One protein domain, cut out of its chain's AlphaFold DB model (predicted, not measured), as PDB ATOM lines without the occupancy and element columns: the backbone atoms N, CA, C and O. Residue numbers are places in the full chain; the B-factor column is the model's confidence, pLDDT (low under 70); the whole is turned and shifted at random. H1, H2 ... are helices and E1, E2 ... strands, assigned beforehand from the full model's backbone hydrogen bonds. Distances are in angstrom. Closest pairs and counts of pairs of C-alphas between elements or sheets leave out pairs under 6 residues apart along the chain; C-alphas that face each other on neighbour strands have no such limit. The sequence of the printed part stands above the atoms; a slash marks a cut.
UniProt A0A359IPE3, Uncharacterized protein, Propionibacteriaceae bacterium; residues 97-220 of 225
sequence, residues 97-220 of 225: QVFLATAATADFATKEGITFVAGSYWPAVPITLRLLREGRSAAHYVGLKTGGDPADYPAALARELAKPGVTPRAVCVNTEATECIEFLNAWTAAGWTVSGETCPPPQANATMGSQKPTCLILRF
ATOM      1  N   GLN A  97      -4.931  11.844 -10.603       71.19
ATOM      2  CA  GLN A  97      -5.000  10.732  -9.645       71.19
ATOM      3  C   GLN A  97      -4.174   9.515 -10.083       71.19
ATOM      4  O   GLN A  97      -3.661   8.793  -9.236       71.19
ATOM      5  N   VAL A  98      -4.004   9.306 -11.392       69.88
ATOM      6  CA  VAL A  98      -3.201   8.201 -11.922       69.88
ATOM      7  C   VAL A  98      -1.709   8.410 -11.653       69.88
ATOM      8  O   VAL A  98      -1.049   7.480 -11.209       69.88
ATOM      9  N   PHE A  99      -1.187   9.627 -11.833       75.00
ATOM     10  CA  PHE A  99       0.220   9.934 -11.547       75.00
ATOM     11  C   PHE A  99       0.533   9.881 -10.051       75.00
ATOM     12  O   PHE A  99       1.582   9.362  -9.664       75.00
ATOM     13  N   LEU A 100      -0.392  10.363  -9.214       81.56
ATOM     14  CA  LEU A 100      -0.286  10.242  -7.758       81.56
ATOM     15  C   LEU A 100      -0.306   8.772  -7.322       81.56
ATOM     16  O   LEU A 100       0.525   8.356  -6.519       81.56
ATOM     17  N   ALA A 101      -1.193   7.964  -7.905       85.38
ATOM     18  CA  ALA A 101      -1.300   6.542  -7.600       85.38
ATOM     19  C   ALA A 101      -0.048   5.741  -7.994       85.38
ATOM     20  O   ALA A 101       0.261   4.738  -7.356       85.38
ATOM     21  N   THR A 102       0.697   6.182  -9.010       88.75
ATOM     22  CA  THR A 102       1.953   5.548  -9.442       88.75
ATOM     23  C   THR A 102       3.214   6.134  -8.805       88.75
ATOM     24  O   THR A 102       4.313   5.671  -9.106       88.75
ATOM     25  N   ALA A 103       3.090   7.158  -7.954       89.00
ATOM     26  CA  ALA A 103       4.228   7.926  -7.448       89.00
ATOM     27  C   ALA A 103       5.278   7.045  -6.756       89.00
ATOM     28  O   ALA A 103       6.443   7.091  -7.129       89.00
ATOM     29  N   ALA A 104       4.851   6.181  -5.831       91.69
ATOM     30  CA  ALA A 104       5.755   5.297  -5.094       91.69
ATOM     31  C   ALA A 104       6.507   4.315  -6.007       91.69
ATOM     32  O   ALA A 104       7.682   4.027  -5.780       91.69
ATOM     33  N   THR A 105       5.850   3.816  -7.058       93.38
ATOM     34  CA  THR A 105       6.484   2.939  -8.046       93.38
ATOM     35  C   THR A 105       7.513   3.693  -8.884       93.38
ATOM     36  O   THR A 105       8.590   3.166  -9.152       93.38
ATOM     37  N   ALA A 106       7.202   4.929  -9.281       91.06
ATOM     38  CA  ALA A 106       8.128   5.780 -10.017       91.06
ATOM     39  C   ALA A 106       9.342   6.177  -9.167       91.06
ATOM     40  O   ALA A 106      10.465   6.019  -9.628       91.06
ATOM     41  N   ASP A 107       9.130   6.577  -7.912       91.94
ATOM     42  CA  ASP A 107      10.207   6.911  -6.971       91.94
ATOM     43  C   ASP A 107      11.130   5.712  -6.719       91.94
ATOM     44  O   ASP A 107      12.356   5.844  -6.705       91.94
ATOM     45  N   PHE A 108      10.545   4.517  -6.586       94.00
ATOM     46  CA  PHE A 108      11.304   3.274  -6.532       94.00
ATOM     47  C   PHE A 108      12.119   3.061  -7.813       94.00
ATOM     48  O   PHE A 108      13.319   2.807  -7.742       94.00
ATOM     49  N   ALA A 109      11.492   3.188  -8.985       92.12
ATOM     50  CA  ALA A 109      12.152   2.988 -10.268       92.12
ATOM     51  C   ALA A 109      13.324   3.965 -10.478       92.12
ATOM     52  O   ALA A 109      14.383   3.548 -10.950       92.12
ATOM     53  N   THR A 110      13.173   5.226 -10.063       89.50
ATOM     54  CA  THR A 110      14.248   6.227 -10.073       89.50
ATOM     55  C   THR A 110      15.393   5.808  -9.162       89.50
ATOM     56  O   THR A 110      16.540   5.739  -9.611       89.50
ATOM     57  N   LYS A 111      15.090   5.488  -7.897       90.81
ATOM     58  CA  LYS A 111      16.089   5.104  -6.892       90.81
ATOM     59  C   LYS A 111      16.889   3.867  -7.307       90.81
ATOM     60  O   LYS A 111      18.099   3.826  -7.123       90.81
ATOM     61  N   GLU A 112      16.212   2.880  -7.882       89.00
ATOM     62  CA  GLU A 112      16.789   1.592  -8.284       89.00
ATOM     63  C   GLU A 112      17.424   1.613  -9.678       89.00
ATOM     64  O   GLU A 112      17.925   0.593 -10.160       89.00
ATOM     65  N   GLY A 113      17.393   2.767 -10.345       87.25
ATOM     66  CA  GLY A 113      17.995   2.947 -11.652       87.25
ATOM     67  C   GLY A 113      17.314   2.158 -12.769       87.25
ATOM     68  O   GLY A 113      17.980   1.823 -13.744       87.25
ATOM     69  N   ILE A 114      16.007   1.908 -12.674       89.88
ATOM     70  CA  ILE A 114      15.230   1.155 -13.666       89.88
ATOM     71  C   ILE A 114      15.157   1.909 -15.000       89.88
ATOM     72  O   ILE A 114      14.910   3.118 -15.050       89.88
ATOM     73  N   THR A 115      15.361   1.178 -16.093       86.56
ATOM     74  CA  THR A 115      15.414   1.732 -17.459       86.56
ATOM     75  C   THR A 115      14.163   1.368 -18.259       86.56
ATOM     76  O   THR A 115      13.696   2.152 -19.080       86.56
ATOM     77  N   PHE A 116      13.547   0.222 -17.971       91.75
ATOM     78  CA  PHE A 116      12.362  -0.246 -18.687       91.75
ATOM     79  C   PHE A 116      11.152  -0.355 -17.760       91.75
ATOM     80  O   PHE A 116      11.254  -0.821 -16.626       91.75
ATOM     81  N   VAL A 117       9.985   0.048 -18.246       92.62
ATOM     82  CA  VAL A 117       8.709  -0.098 -17.543       92.62
ATOM     83  C   VAL A 117       7.770  -0.880 -18.452       92.62
ATOM     84  O   VAL A 117       7.366  -0.398 -19.506       92.62
ATOM     85  N   ALA A 118       7.436  -2.098 -18.053       92.69
ATOM     86  CA  ALA A 118       6.552  -2.998 -18.767       92.69
ATOM     87  C   ALA A 118       5.180  -3.099 -18.083       92.69
ATOM     88  O   ALA A 118       5.074  -3.020 -16.858       92.69
ATOM     89  N   GLY A 119       4.130  -3.322 -18.867       90.38
ATOM     90  CA  GLY A 119       2.826  -3.736 -18.352       90.38
ATOM     91  C   GLY A 119       1.672  -2.861 -18.812       90.38
ATOM     92  O   GLY A 119       1.685  -2.277 -19.907       90.38
ATOM     93  N   SER A 120       0.627  -2.804 -17.989       85.69
ATOM     94  CA  SER A 120      -0.621  -2.185 -18.406       85.69
ATOM     95  C   SER A 120      -0.441  -0.688 -18.612       85.69
ATOM     96  O   SER A 120       0.254   0.012 -17.873       85.69
ATOM     97  N   TYR A 121      -1.094  -0.194 -19.660       79.81
ATOM     98  CA  TYR A 121      -0.979   1.186 -20.116       79.81
ATOM     99  C   TYR A 121      -1.225   2.196 -18.985       79.81
ATOM    100  O   TYR A 121      -0.449   3.137 -18.828       79.81
ATOM    101  N   TRP A 122      -2.270   1.965 -18.177       80.81
ATOM    102  CA  TRP A 122      -2.740   2.906 -17.159       80.81
ATOM    103  C   TRP A 122      -1.707   3.262 -16.073       80.81
ATOM    104  O   TRP A 122      -1.577   4.448 -15.767       80.81
ATOM    105  N   PRO A 123      -0.973   2.296 -15.500       85.19
ATOM    106  CA  PRO A 123       0.123   2.582 -14.574       85.19
ATOM    107  C   PRO A 123       1.494   2.761 -15.241       85.19
ATOM    108  O   PRO A 123       2.262   3.619 -14.811       85.19
ATOM    109  N   ALA A 124       1.825   2.000 -16.285       86.25
ATOM    110  CA  ALA A 124       3.184   1.988 -16.833       86.25
ATOM    111  C   ALA A 124       3.574   3.308 -17.526       86.25
ATOM    112  O   ALA A 124       4.710   3.776 -17.397       86.25
ATOM    113  N   VAL A 125       2.629   3.953 -18.218       81.50
ATOM    114  CA  VAL A 125       2.886   5.223 -18.913       81.50
ATOM    115  C   VAL A 125       3.165   6.374 -17.926       81.50
ATOM    116  O   VAL A 125       4.184   7.040 -18.096       81.50
ATOM    117  N   PRO A 126       2.361   6.614 -16.869       80.88
ATOM    118  CA  PRO A 126       2.650   7.632 -15.854       80.88
ATOM    119  C   PRO A 126       3.990   7.448 -15.142       80.88
ATOM    120  O   PRO A 126       4.692   8.434 -14.913       80.88
ATOM    121  N   ILE A 127       4.370   6.202 -14.839       86.50
ATOM    122  CA  ILE A 127       5.681   5.884 -14.253       86.50
ATOM    123  C   ILE A 127       6.785   6.334 -15.208       86.50
ATOM    124  O   ILE A 127       7.645   7.125 -14.830       86.50
ATOM    125  N   THR A 128       6.710   5.903 -16.468       84.62
ATOM    126  CA  THR A 128       7.683   6.271 -17.509       84.62
ATOM    127  C   THR A 128       7.762   7.788 -17.691       84.62
ATOM    128  O   THR A 128       8.848   8.356 -17.765       84.62
ATOM    129  N   LEU A 129       6.615   8.475 -17.691       78.00
ATOM    130  CA  LEU A 129       6.540   9.930 -17.812       78.00
ATOM    131  C   LEU A 129       7.230  10.657 -16.657       78.00
ATOM    132  O   LEU A 129       7.850  11.698 -16.878       78.00
ATOM    133  N   ARG A 130       7.133  10.132 -15.433       79.12
ATOM    134  CA  ARG A 130       7.836  10.704 -14.283       79.12
ATOM    135  C   ARG A 130       9.345  10.501 -14.387       79.12
ATOM    136  O   ARG A 130      10.072  11.479 -14.245       79.12
ATOM    137  N   LEU A 131       9.793   9.299 -14.751       78.44
ATOM    138  CA  LEU A 131      11.214   9.014 -14.978       78.44
ATOM    139  C   LEU A 131      11.822   9.980 -16.010       78.44
ATOM    140  O   LEU A 131      12.860  10.592 -15.759       78.44
ATOM    141  N   LEU A 132      11.143  10.186 -17.143       74.00
ATOM    142  CA  LEU A 132      11.600  11.106 -18.191       74.00
ATOM    143  C   LEU A 132      11.725  12.554 -17.697       74.00
ATOM    144  O   LEU A 132      12.712  13.221 -17.999       74.00
ATOM    145  N   ARG A 133      10.751  13.040 -16.914       71.25
ATOM    146  CA  ARG A 133      10.797  14.392 -16.324       71.25
ATOM    147  C   ARG A 133      11.951  14.576 -15.347       71.25
ATOM    148  O   ARG A 133      12.473  15.677 -15.235       71.25
ATOM    149  N   GLU A 134      12.357  13.510 -14.674       70.94
ATOM    150  CA  GLU A 134      13.504  13.491 -13.763       70.94
ATOM    151  C   GLU A 134      14.849  13.368 -14.514       70.94
ATOM    152  O   GLU A 134      15.890  13.116 -13.913       70.94
ATOM    153  N   GLY A 135      14.850  13.560 -15.840       63.56
ATOM    154  CA  GLY A 135      16.055  13.557 -16.671       63.56
ATOM    155  C   GLY A 135      16.524  12.161 -17.077       63.56
ATOM    156  O   GLY A 135      17.597  12.019 -17.665       63.56
ATOM    157  N   ARG A 136      15.732  11.112 -16.811       67.25
ATOM    158  CA  ARG A 136      16.026   9.740 -17.249       67.25
ATOM    159  C   ARG A 136      15.596   9.559 -18.701       67.25
ATOM    160  O   ARG A 136      14.659   8.820 -18.984       67.25
ATOM    161  N   SER A 137      16.304  10.201 -19.626       56.53
ATOM    162  CA  SER A 137      16.051  10.138 -21.078       56.53
ATOM    163  C   SER A 137      16.056   8.719 -21.674       56.53
ATOM    164  O   SER A 137      15.659   8.539 -22.818       56.53
ATOM    165  N   ALA A 138      16.472   7.713 -20.899       56.84
ATOM    166  CA  ALA A 138      16.457   6.298 -21.253       56.84
ATOM    167  C   ALA A 138      15.284   5.499 -20.645       56.84
ATOM    168  O   ALA A 138      15.348   4.277 -20.627       56.84
ATOM    169  N   ALA A 139      14.240   6.129 -20.096       67.12
ATOM    170  CA  ALA A 139      13.075   5.390 -19.608       67.12
ATOM    171  C   ALA A 139      12.173   4.949 -20.778       67.12
ATOM    172  O   ALA A 139      11.632   5.788 -21.496       67.12
ATOM    173  N   HIS A 140      11.985   3.640 -20.966       78.31
ATOM    174  CA  HIS A 140      11.179   3.085 -22.062       78.31
ATOM    175  C   HIS A 140       9.951   2.332 -21.544       78.31
ATOM    176  O   HIS A 140      10.072   1.435 -20.710       78.31
ATOM    177  N   TYR A 141       8.773   2.671 -22.078       84.56
ATOM    178  CA  TYR A 141       7.528   1.940 -21.828       84.56
ATOM    179  C   TYR A 141       7.358   0.794 -22.827       84.56
ATOM    180  O   TYR A 141       7.514   1.014 -24.027       84.56
ATOM    181  N   VAL A 142       6.966  -0.388 -22.346       81.44
ATOM    182  CA  VAL A 142       6.600  -1.548 -23.170       81.44
ATOM    183  C   VAL A 142       5.275  -2.164 -22.695       81.44
ATOM    184  O   VAL A 142       5.048  -2.383 -21.510       81.44
ATOM    185  N   GLY A 143       4.366  -2.452 -23.616       81.50
ATOM    186  CA  GLY A 143       3.041  -3.014 -23.359       81.50
ATOM    187  C   GLY A 143       2.169  -3.123 -24.615       81.50
ATOM    188  O   GLY A 143       2.613  -2.864 -25.735       81.50
ATOM    189  N   LEU A 144       0.875  -3.415 -24.442       74.81
ATOM    190  CA  LEU A 144      -0.100  -3.510 -25.549       74.81
ATOM    191  C   LEU A 144      -0.199  -2.252 -26.426       74.81
ATOM    192  O   LEU A 144      -0.723  -2.298 -27.540       74.81
ATOM    193  N   LYS A 145       0.218  -1.104 -25.894       71.25
ATOM    194  CA  LYS A 145       0.216   0.185 -26.586       71.25
ATOM    195  C   LYS A 145       1.621   0.765 -26.685       71.25
ATOM    196  O   LYS A 145       1.752   1.977 -26.644       71.25
ATOM    197  N   THR A 146       2.650  -0.075 -26.786       74.12
ATOM    198  CA  THR A 146       4.012   0.405 -27.066       74.12
ATOM    199  C   THR A 146       4.016   1.242 -28.344       74.12
ATOM    200  O   THR A 146       3.349   0.895 -29.320       74.12
ATOM    201  N   GLY A 147       4.746   2.348 -28.320       68.44
ATOM    202  CA  GLY A 147       4.917   3.267 -29.436       68.44
ATOM    203  C   GLY A 147       6.290   3.927 -29.361       68.44
ATOM    204  O   GLY A 147       7.079   3.610 -28.476       68.44
ATOM    205  N   GLY A 148       6.573   4.850 -30.276       69.81
ATOM    206  CA  GLY A 148       7.881   5.502 -30.373       69.81
ATOM    207  C   GLY A 148       8.774   4.905 -31.447       69.81
ATOM    208  O   GLY A 148       8.273   4.214 -32.334       69.81
ATOM    209  N   ASP A 149      10.073   5.202 -31.381       74.75
ATOM    210  CA  ASP A 149      11.070   4.627 -32.289       74.75
ATOM    211  C   ASP A 149      11.418   3.188 -31.861       74.75
ATOM    212  O   ASP A 149      12.022   2.994 -30.801       74.75
ATOM    213  N   PRO A 150      11.078   2.154 -32.657       77.56
ATOM    214  CA  PRO A 150      11.416   0.773 -32.329       77.56
ATOM    215  C   PRO A 150      12.923   0.512 -32.234       77.56
ATOM    216  O   PRO A 150      13.324  -0.401 -31.519       77.56
ATOM    217  N   ALA A 151      13.763   1.296 -32.917       83.81
ATOM    218  CA  ALA A 151      15.215   1.127 -32.879       83.81
ATOM    219  C   ALA A 151      15.834   1.585 -31.545       83.81
ATOM    220  O   ALA A 151      16.898   1.095 -31.152       83.81
ATOM    221  N   ASP A 152      15.161   2.473 -30.808       83.75
ATOM    222  CA  ASP A 152      15.675   3.014 -29.548       83.75
ATOM    223  C   ASP A 152      15.654   1.995 -28.403       83.75
ATOM    224  O   ASP A 152      16.506   2.045 -27.514       83.75
ATOM    225  N   TYR A 153      14.719   1.045 -28.424       88.19
ATOM    226  CA  TYR A 153      14.564   0.014 -27.398       88.19
ATOM    227  C   TYR A 153      15.756  -0.962 -27.317       88.19
ATOM    228  O   TYR A 153      16.341  -1.090 -26.233       88.19
ATOM    229  N   PRO A 154      16.186  -1.628 -28.411       90.50
ATOM    230  CA  PRO A 154      17.380  -2.467 -28.378       90.50
ATOM    231  C   PRO A 154      18.643  -1.634 -28.124       90.50
ATOM    232  O   PRO A 154      19.530  -2.082 -27.395       90.50
ATOM    233  N   ALA A 155      18.715  -0.399 -28.635       89.31
ATOM    234  CA  ALA A 155      19.829   0.503 -28.357       89.31
ATOM    235  C   ALA A 155      19.918   0.867 -26.864       89.31
ATOM    236  O   ALA A 155      21.011   0.908 -26.297       89.31
ATOM    237  N   ALA A 156      18.785   1.093 -26.194       88.44
ATOM    238  CA  ALA A 156      18.732   1.334 -24.757       88.44
ATOM    239  C   ALA A 156      19.205   0.124 -23.954       88.44
ATOM    240  O   ALA A 156      19.997   0.284 -23.025       88.44
ATOM    241  N   LEU A 157      18.786  -1.084 -24.343       91.56
ATOM    242  CA  LEU A 157      19.235  -2.309 -23.683       91.56
ATOM    243  C   LEU A 157      20.747  -2.495 -23.860       91.56
ATOM    244  O   LEU A 157      21.448  -2.770 -22.888       91.56
ATOM    245  N   ALA A 158      21.265  -2.262 -25.068       91.44
ATOM    246  CA  ALA A 158      22.698  -2.308 -25.344       91.44
ATOM    247  C   ALA A 158      23.488  -1.291 -24.498       91.44
ATOM    248  O   ALA A 158      24.540  -1.632 -23.958       91.44
ATOM    249  N   ARG A 159      22.971  -0.066 -24.310       90.12
ATOM    250  CA  ARG A 159      23.593   0.945 -23.434       90.12
ATOM    251  C   ARG A 159      23.657   0.496 -21.974       90.12
ATOM    252  O   ARG A 159      24.675   0.716 -21.325       90.12
ATOM    253  N   GLU A 160      22.607  -0.135 -21.455       89.94
ATOM    254  CA  GLU A 160      22.610  -0.683 -20.091       89.94
ATOM    255  C   GLU A 160      23.585  -1.858 -19.959       89.94
ATOM    256  O   GLU A 160      24.365  -1.916 -19.009       89.94
ATOM    257  N   LEU A 161      23.610  -2.752 -20.951       90.94
ATOM    258  CA  LEU A 161      24.535  -3.885 -21.014       90.94
ATOM    259  C   LEU A 161      25.996  -3.477 -21.221       90.94
ATOM    260  O   LEU A 161      26.886  -4.270 -20.926       90.94
ATOM    261  N   ALA A 162      26.274  -2.267 -21.701       90.62
ATOM    262  CA  ALA A 162      27.632  -1.742 -21.800       90.62
ATOM    263  C   ALA A 162      28.164  -1.220 -20.450       90.62
ATOM    264  O   ALA A 162      29.376  -1.151 -20.254       90.62
ATOM    265  N   LYS A 163      27.288  -0.885 -19.489       88.44
ATOM    266  CA  LYS A 163      27.699  -0.358 -18.177       88.44
ATOM    267  C   LYS A 163      28.322  -1.468 -17.317       88.44
ATOM    268  O   LYS A 163      27.654  -2.481 -17.076       88.44
ATOM    269  N   PRO A 164      29.572  -1.331 -16.839       85.81
ATOM    270  CA  PRO A 164      30.215  -2.347 -16.003       85.81
ATOM    271  C   PRO A 164      29.428  -2.611 -14.714       85.81
ATOM    272  O   PRO A 164      28.983  -1.673 -14.061       85.81
ATOM    273  N   GLY A 165      29.234  -3.883 -14.356       83.75
ATOM    274  CA  GLY A 165      28.576  -4.284 -13.100       83.75
ATOM    275  C   GLY A 165      27.067  -4.010 -13.004       83.75
ATOM    276  O   GLY A 165      26.462  -4.336 -11.988       83.75
ATOM    277  N   VAL A 166      26.440  -3.442 -14.040       85.88
ATOM    278  CA  VAL A 166      24.999  -3.140 -14.053       85.88
ATOM    279  C   VAL A 166      24.213  -4.268 -14.720       85.88
ATOM    280  O   VAL A 166      24.481  -4.637 -15.859       85.88
ATOM    281  N   THR A 167      23.201  -4.794 -14.038       89.94
ATOM    282  CA  THR A 167      22.213  -5.691 -14.655       89.94
ATOM    283  C   THR A 167      21.020  -4.852 -15.103       89.94
ATOM    284  O   THR A 167      20.403  -4.220 -14.240       89.94
ATOM    285  N   PRO A 168      20.664  -4.825 -16.403       92.19
ATOM    286  CA  PRO A 168      19.475  -4.116 -16.857       92.19
ATOM    287  C   PRO A 168      18.231  -4.646 -16.143       92.19
ATOM    288  O   PRO A 168      18.023  -5.858 -16.027       92.19
ATOM    289  N   ARG A 169      17.404  -3.727 -15.650       93.44
ATOM    290  CA  ARG A 169      16.187  -4.038 -14.895       93.44
ATOM    291  C   ARG A 169      14.979  -3.369 -15.528       93.44
ATOM    292  O   ARG A 169      15.072  -2.253 -16.049       93.44
ATOM    293  N   ALA A 170      13.847  -4.054 -15.419       94.69
ATOM    294  CA  ALA A 170      12.546  -3.528 -15.774       94.69
ATOM    295  C   ALA A 170      11.576  -3.660 -14.601       94.69
ATOM    296  O   ALA A 170      11.629  -4.627 -13.841       94.69
ATOM    297  N   VAL A 171      10.665  -2.705 -14.481       95.75
ATOM    298  CA  VAL A 171       9.493  -2.816 -13.611       95.75
ATOM    299  C   VAL A 171       8.340  -3.359 -14.448       95.75
ATOM    300  O   VAL A 171       8.023  -2.772 -15.471       95.75
ATOM    301  N   CYS A 172       7.712  -4.451 -14.026       94.56
ATOM    302  CA  CYS A 172       6.471  -4.967 -14.600       94.56
ATOM    303  C   CYS A 172       5.307  -4.612 -13.672       94.56
ATOM    304  O   CYS A 172       5.307  -5.005 -12.504       94.56
ATOM    305  N   VAL A 173       4.336  -3.847 -14.170       92.50
ATOM    306  CA  VAL A 173       3.231  -3.301 -13.367       92.50
ATOM    307  C   VAL A 173       1.868  -3.725 -13.880       92.50
ATOM    308  O   VAL A 173       1.539  -3.518 -15.048       92.50
ATOM    309  N   ASN A 174       1.045  -4.231 -12.955       89.62
ATOM    310  CA  ASN A 174      -0.379  -4.503 -13.157       89.62
ATOM    311  C   ASN A 174      -0.651  -5.276 -14.466       89.62
ATOM    312  O   ASN A 174      -1.511  -4.890 -15.255       89.62
ATOM    313  N   THR A 175       0.180  -6.297 -14.696       89.06
ATOM    314  CA  THR A 175       0.223  -7.236 -15.826       89.06
ATOM    315  C   THR A 175       0.954  -8.496 -15.343       89.06
ATOM    316  O   THR A 175       1.750  -8.426 -14.400       89.06
ATOM    317  N   GLU A 176       0.671  -9.652 -15.941       91.56
ATOM    318  CA  GLU A 176       1.366 -10.897 -15.608       91.56
ATOM    319  C   GLU A 176       2.842 -10.849 -16.029       91.56
ATOM    320  O   GLU A 176       3.217 -10.217 -17.019       91.56
ATOM    321  N   ALA A 177       3.705 -11.532 -15.274       92.69
ATOM    322  CA  ALA A 177       5.143 -11.512 -15.536       92.69
ATOM    323  C   ALA A 177       5.495 -12.061 -16.929       92.69
ATOM    324  O   ALA A 177       6.380 -11.521 -17.588       92.69
ATOM    325  N   THR A 178       4.786 -13.100 -17.373       94.12
ATOM    326  CA  THR A 178       4.908 -13.706 -18.708       94.12
ATOM    327  C   THR A 178       4.641 -12.685 -19.807       94.12
ATOM    328  O   THR A 178       5.494 -12.477 -20.663       94.12
ATOM    329  N   GLU A 179       3.524 -11.967 -19.724       93.12
ATOM    330  CA  GLU A 179       3.142 -10.943 -20.700       93.12
ATOM    331  C   GLU A 179       4.141  -9.765 -20.711       93.12
ATOM    332  O   GLU A 179       4.563  -9.299 -21.770       93.12
ATOM    333  N   CYS A 180       4.616  -9.314 -19.544       93.69
ATOM    334  CA  CYS A 180       5.677  -8.303 -19.479       93.69
ATOM    335  C   CYS A 180       6.987  -8.767 -20.139       93.69
ATOM    336  O   CYS A 180       7.637  -7.978 -20.828       93.69
ATOM    337  N   ILE A 181       7.385 -10.027 -19.926       96.06
ATOM    338  CA  ILE A 181       8.572 -10.626 -20.552       96.06
ATOM    339  C   ILE A 181       8.389 -10.704 -22.068       96.06
ATOM    340  O   ILE A 181       9.312 -10.353 -22.797       96.06
ATOM    341  N   GLU A 182       7.214 -11.108 -22.552       94.50
ATOM    342  CA  GLU A 182       6.899 -11.135 -23.983       94.50
ATOM    343  C   GLU A 182       7.034  -9.748 -24.616       94.50
ATOM    344  O   GLU A 182       7.729  -9.606 -25.624       94.50
ATOM    345  N   PHE A 183       6.462  -8.706 -24.002       92.94
ATOM    346  CA  PHE A 183       6.608  -7.338 -24.506       92.94
ATOM    347  C   PHE A 183       8.063  -6.877 -24.522       92.94
ATOM    348  O   PHE A 183       8.527  -6.336 -25.524       92.94
ATOM    349  N   LEU A 184       8.800  -7.101 -23.435       94.19
ATOM    350  CA  LEU A 184      10.205  -6.716 -23.359       94.19
ATOM    351  C   LEU A 184      11.047  -7.457 -24.399       94.19
ATOM    352  O   LEU A 184      11.837  -6.824 -25.096       94.19
ATOM    353  N   ASN A 185      10.852  -8.766 -24.551       94.44
ATOM    354  CA  ASN A 185      11.565  -9.574 -25.535       94.44
ATOM    355  C   ASN A 185      11.264  -9.123 -26.971       94.44
ATOM    356  O   ASN A 185      12.178  -9.073 -27.789       94.44
ATOM    357  N   ALA A 186      10.010  -8.768 -27.263       91.06
ATOM    358  CA  ALA A 186       9.593  -8.319 -28.588       91.06
ATOM    359  C   ALA A 186      10.202  -6.965 -28.987       91.06
ATOM    360  O   ALA A 186      10.480  -6.749 -30.163       91.06
ATOM    361  N   TRP A 187      10.404  -6.060 -28.026       90.94
ATOM    362  CA  TRP A 187      10.891  -4.704 -28.301       90.94
ATOM    363  C   TRP A 187      12.382  -4.505 -28.043       90.94
ATOM    364  O   TRP A 187      12.958  -3.562 -28.566       90.94
ATOM    365  N   THR A 188      13.023  -5.356 -27.244       91.94
ATOM    366  CA  THR A 188      14.450  -5.221 -26.915       91.94
ATOM    367  C   THR A 188      15.254  -6.396 -27.474       91.94
ATOM    368  O   THR A 188      15.751  -6.327 -28.594       91.94
ATOM    369  N   ALA A 189      15.381  -7.475 -26.709       91.06
ATOM    370  CA  ALA A 189      15.973  -8.743 -27.095       91.06
ATOM    371  C   ALA A 189      15.400  -9.851 -26.206       91.06
ATOM    372  O   ALA A 189      14.967  -9.590 -25.081       91.06
ATOM    373  N   ALA A 190      15.439 -11.095 -26.682       92.62
ATOM    374  CA  ALA A 190      15.060 -12.245 -25.874       92.62
ATOM    375  C   ALA A 190      16.049 -12.450 -24.714       92.62
ATOM    376  O   ALA A 190      17.257 -12.534 -24.936       92.62
ATOM    377  N   GLY A 191      15.538 -12.551 -23.486       92.31
ATOM    378  CA  GLY A 191      16.365 -12.864 -22.314       92.31
ATOM    379  C   GLY A 191      15.813 -12.393 -20.972       92.31
ATOM    380  O   GLY A 191      16.363 -12.757 -19.939       92.31
ATOM    381  N   TRP A 192      14.734 -11.611 -20.951       95.69
ATOM    382  CA  TRP A 192      14.162 -11.104 -19.705       95.69
ATOM    383  C   TRP A 192      13.613 -12.221 -18.812       95.69
ATOM    384  O   TRP A 192      12.894 -13.106 -19.272       95.69
ATOM    385  N   THR A 193      13.917 -12.153 -17.515       96.12
ATOM    386  CA  THR A 193      13.457 -13.119 -16.509       96.12
ATOM    387  C   THR A 193      12.961 -12.429 -15.243       96.12
ATOM    388  O   THR A 193      13.311 -11.284 -14.946       96.12
ATOM    389  N   VAL A 194      12.123 -13.131 -14.477       95.12
ATOM    390  CA  VAL A 194      11.663 -12.666 -13.163       95.12
ATOM    391  C   VAL A 194      12.816 -12.722 -12.170       95.12
ATOM    392  O   VAL A 194      13.466 -13.752 -12.023       95.12
ATOM    393  N   SER A 195      13.055 -11.619 -11.462       93.00
ATOM    394  CA  SER A 195      14.151 -11.533 -10.487       93.00
ATOM    395  C   SER A 195      13.816 -12.086  -9.099       93.00
ATOM    396  O   SER A 195      14.723 -12.291  -8.298       93.00
ATOM    397  N   GLY A 196      12.528 -12.271  -8.794       89.75
ATOM    398  CA  GLY A 196      12.021 -12.556  -7.447       89.75
ATOM    399  C   GLY A 196      11.812 -11.305  -6.584       89.75
ATOM    400  O   GLY A 196      11.142 -11.380  -5.557       89.75
ATOM    401  N   GLU A 197      12.320 -10.145  -7.010       93.06
ATOM    402  CA  GLU A 197      12.106  -8.869  -6.328       93.06
ATOM    403  C   GLU A 197      10.774  -8.236  -6.718       93.06
ATOM    404  O   GLU A 197      10.289  -8.354  -7.848       93.06
ATOM    405  N   THR A 198      10.205  -7.506  -5.765       93.50
ATOM    406  CA  THR A 198       8.976  -6.739  -5.938       93.50
ATOM    407  C   THR A 198       9.249  -5.248  -5.797       93.50
ATOM    408  O   THR A 198      10.294  -4.819  -5.307       93.50
ATOM    409  N   CYS A 199       8.294  -4.450  -6.256       93.06
ATOM    410  CA  CYS A 199       8.292  -3.003  -6.102       93.06
ATOM    411  C   CYS A 199       6.981  -2.549  -5.456       93.06
ATOM    412  O   CYS A 199       6.014  -3.316  -5.432       93.06
ATOM    413  N   PRO A 200       6.914  -1.315  -4.924       95.31
ATOM    414  CA  PRO A 200       5.658  -0.756  -4.449       95.31
ATOM    415  C   PRO A 200       4.623  -0.779  -5.583       95.31
ATOM    416  O   PRO A 200       4.874  -0.174  -6.631       95.31
ATOM    417  N   PRO A 201       3.487  -1.481  -5.426       92.44
ATOM    418  CA  PRO A 201       2.466  -1.506  -6.456       92.44
ATOM    419  C   PRO A 201       1.779  -0.140  -6.568       92.44
ATOM    420  O   PRO A 201       1.677   0.576  -5.566       92.44
ATOM    421  N   PRO A 202       1.274   0.224  -7.761       88.06
ATOM    422  CA  PRO A 202       0.423   1.396  -7.905       88.06
ATOM    423  C   PRO A 202      -0.775   1.329  -6.949       88.06
ATOM    424  O   PRO A 202      -1.303   0.253  -6.669       88.06
ATOM    425  N   GLN A 203      -1.237   2.471  -6.452       87.00
ATOM    426  CA  GLN A 203      -2.464   2.512  -5.657       87.00
ATOM    427  C   GLN A 203      -3.679   2.254  -6.550       87.00
ATOM    428  O   GLN A 203      -3.782   2.813  -7.641       87.00
ATOM    429  N   ALA A 204      -4.624   1.442  -6.078       82.19
ATOM    430  CA  ALA A 204      -5.856   1.191  -6.813       82.19
ATOM    431  C   ALA A 204      -6.637   2.497  -7.020       82.19
ATOM    432  O   ALA A 204      -6.830   3.282  -6.091       82.19
ATOM    433  N   ASN A 205      -7.123   2.717  -8.239       75.62
ATOM    434  CA  ASN A 205      -8.039   3.805  -8.552       75.62
ATOM    435  C   ASN A 205      -9.012   3.378  -9.659       75.62
ATOM    436  O   ASN A 205      -8.790   2.387 -10.355       75.62
ATOM    437  N   ALA A 206     -10.083   4.151  -9.853       68.81
ATOM    438  CA  ALA A 206     -11.131   3.835 -10.827       68.81
ATOM    439  C   ALA A 206     -10.632   3.752 -12.287       68.81
ATOM    440  O   ALA A 206     -11.307   3.179 -13.137       68.81
ATOM    441  N   THR A 207      -9.463   4.322 -12.595       64.75
ATOM    442  CA  THR A 207      -8.873   4.344 -13.944       64.75
ATOM    443  C   THR A 207      -7.947   3.158 -14.221       64.75
ATOM    444  O   THR A 207      -7.697   2.856 -15.383       64.75
ATOM    445  N   MET A 208      -7.465   2.459 -13.188       66.50
ATOM    446  CA  MET A 208      -6.561   1.304 -13.304       66.50
ATOM    447  C   MET A 208      -7.290  -0.035 -13.503       66.50
ATOM    448  O   MET A 208      -6.646  -1.076 -13.638       66.50
ATOM    449  N   GLY A 209      -8.623  -0.007 -13.593       65.50
ATOM    450  CA  GLY A 209      -9.456  -1.196 -13.748       65.50
ATOM    451  C   GLY A 209      -9.652  -1.960 -12.436       65.50
ATOM    452  O   GLY A 209      -9.300  -1.489 -11.359       65.50
ATOM    453  N   SER A 210     -10.259  -3.143 -12.530       56.41
ATOM    454  CA  SER A 210     -10.595  -4.002 -11.385       56.41
ATOM    455  C   SER A 210      -9.475  -4.962 -10.972       56.41
ATOM    456  O   SER A 210      -9.642  -5.722 -10.018       56.41
ATOM    457  N   GLN A 211      -8.347  -4.967 -11.686       66.88
ATOM    458  CA  GLN A 211      -7.223  -5.838 -11.362       66.88
ATOM    459  C   GLN A 211      -6.535  -5.372 -10.076       66.88
ATOM    460  O   GLN A 211      -6.369  -4.175  -9.833       66.88
ATOM    461  N   LYS A 212      -6.142  -6.335  -9.235       78.50
ATOM    462  CA  LYS A 212      -5.359  -6.056  -8.030       78.50
ATOM    463  C   LYS A 212      -4.008  -5.477  -8.467       78.50
ATOM    464  O   LYS A 212      -3.303  -6.170  -9.198       78.50
ATOM    465  N   PRO A 213      -3.617  -4.275  -8.010       86.00
ATOM    466  CA  PRO A 213      -2.352  -3.688  -8.422       86.00
ATOM    467  C   PRO A 213      -1.165  -4.578  -8.048       86.00
ATOM    468  O   PRO A 213      -1.015  -4.986  -6.894       86.00
ATOM    469  N   THR A 214      -0.311  -4.861  -9.027       91.12
ATOM    470  CA  THR A 214       0.919  -5.644  -8.861       91.12
ATOM    471  C   THR A 214       2.129  -4.863  -9.354       91.12
ATOM    472  O   THR A 214       2.011  -3.980 -10.207       91.12
ATOM    473  N   CYS A 215       3.301  -5.181  -8.804       94.00
ATOM    474  CA  CYS A 215       4.577  -4.653  -9.269       94.00
ATOM    475  C   CYS A 215       5.698  -5.645  -8.960       94.00
ATOM    476  O   CYS A 215       5.903  -6.032  -7.807       94.00
ATOM    477  N   LEU A 216       6.409  -6.065 -10.000       95.56
ATOM    478  CA  LEU A 216       7.503  -7.029  -9.931       95.56
ATOM    479  C   LEU A 216       8.692  -6.565 -10.765       95.56
ATOM    480  O   LEU A 216       8.540  -5.780 -11.702       95.56
ATOM    481  N   ILE A 217       9.882  -7.050 -10.422       96.56
ATOM    482  CA  ILE A 217      11.121  -6.674 -11.098       96.56
ATOM    483  C   ILE A 217      11.566  -7.790 -12.033       96.56
ATOM    484  O   ILE A 217      11.718  -8.950 -11.637       96.56
ATOM    485  N   LEU A 218      11.825  -7.407 -13.277       96.44
ATOM    486  CA  LEU A 218      12.436  -8.245 -14.295       96.44
ATOM    487  C   LEU A 218      13.895  -7.838 -14.492       96.44
ATOM    488  O   LEU A 218      14.275  -6.684 -14.268       96.44
ATOM    489  N   ARG A 219      14.722  -8.790 -14.911       95.75
ATOM    490  CA  ARG A 219      16.146  -8.593 -15.181       95.75
ATOM    491  C   ARG A 219      16.503  -9.145 -16.542       95.75
ATOM    492  O   ARG A 219      15.974 -10.176 -16.945       95.75
ATOM    493  N   PHE A 220      17.438  -8.480 -17.203       94.62
ATOM    494  CA  PHE A 220      18.098  -9.032 -18.371       94.62
ATOM    495  C   PHE A 220      19.462  -9.588 -17.939       94.62
ATOM    496  O   PHE A 220      20.326  -8.808 -17.527       94.62
TER     497      PHE A 220
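This is residues 97 to 220 of the 225 residues of an uncharacterized protein of Propionibacteriaceae bacterium (UniProt A0A359IPE3). A strongly twisted sheet of five strands runs through the middle of the domain, with H2 and H3 over one face and H5 over the other, in three layers. H4 sits near one end of the sheet, while H1 and the long loop of residues 199 to 214 lie toward the opposite end. The printed part has 124 residues, with elements in the order H1 H2 E1 H3 E2 H4 E3 H5 E4 E5; the class is mixed, helices and strands. The mixed sheet has the order E2 E1 E3 E5 E4. The whole is compact, with a radius of gyration of the C-alphas of 13.1 A and spans of 40 by 29 by 28 A.

In the sheet, E1, residues 116 to 119, is parallel to E2, residues 140 to 142, with N 117 and O 140 2.8 A apart, and to E3, residues 169 to 173, with N 118 and O 171 2.7 A apart. E3 is antiparallel to E5, residues 215 to 219, with N 172 and O 216 2.8 A apart. E5 and E4, residues 193 to 198, form an antiparallel hairpin, with N 193 and O 219 2.9 A apart. H3, residues 121 to 133, is on the sheet at a height of 8.5 A, over E1 and along the strands. H2, residues 103 to 111, is on the same face, over E3 at a height of 10.3 A. H2 and H3 touch, closest at the C-alphas of Ala 106 and Ile 127, 4.9 A, at a steep tilt of 49 degrees, the same way. H1, residues 97 to 101, is not on the sheet but touches H3, closest at the C-alphas of Phe 99 and Pro 126, 5.5 A. H5, residues 177 to 187, is on the opposite face from H2 and H3; its closest C-alpha pair with E1 is Cys 180 and Ala 118, 5.4 A. H4, residues 152 to 162, is on the sheet and close to H5 but not clearly touching: the closest C-alphas, of Tyr 153 and Trp 187, are 6.0 A apart. E1, H3, E2 make a strand-helix-strand unit, two parallel neighbour strands with a helix between; E2, H4, E3 and E3, H5, E4 are split units, with E1 and E5 respectively between their strands. The three crossovers are right-handed. Every O i to N i+4 pair is within hydrogen-bond range in H1, H2, H4 and H5, and 8 of 9 are in H3.

H1 begins at C-alpha 97, (-5.000, 10.732, -9.645), and E5 ends at C-alpha 219, (16.146, -8.593, -15.181). H3 measures 18.1 A, H5 15.6 A, H4 15.0 A and E5 13.6 A.

The C-alphas farthest apart, of Pro 164 and Ala 206, are 42.1 A apart. The printed part has no cut, and the link from E4 to E5 is long, 16 residues. Mean pLDDT of the printed part is 85.4; residues 98, 135 to 139, 147 to 148 and 206 to 211 are under 70.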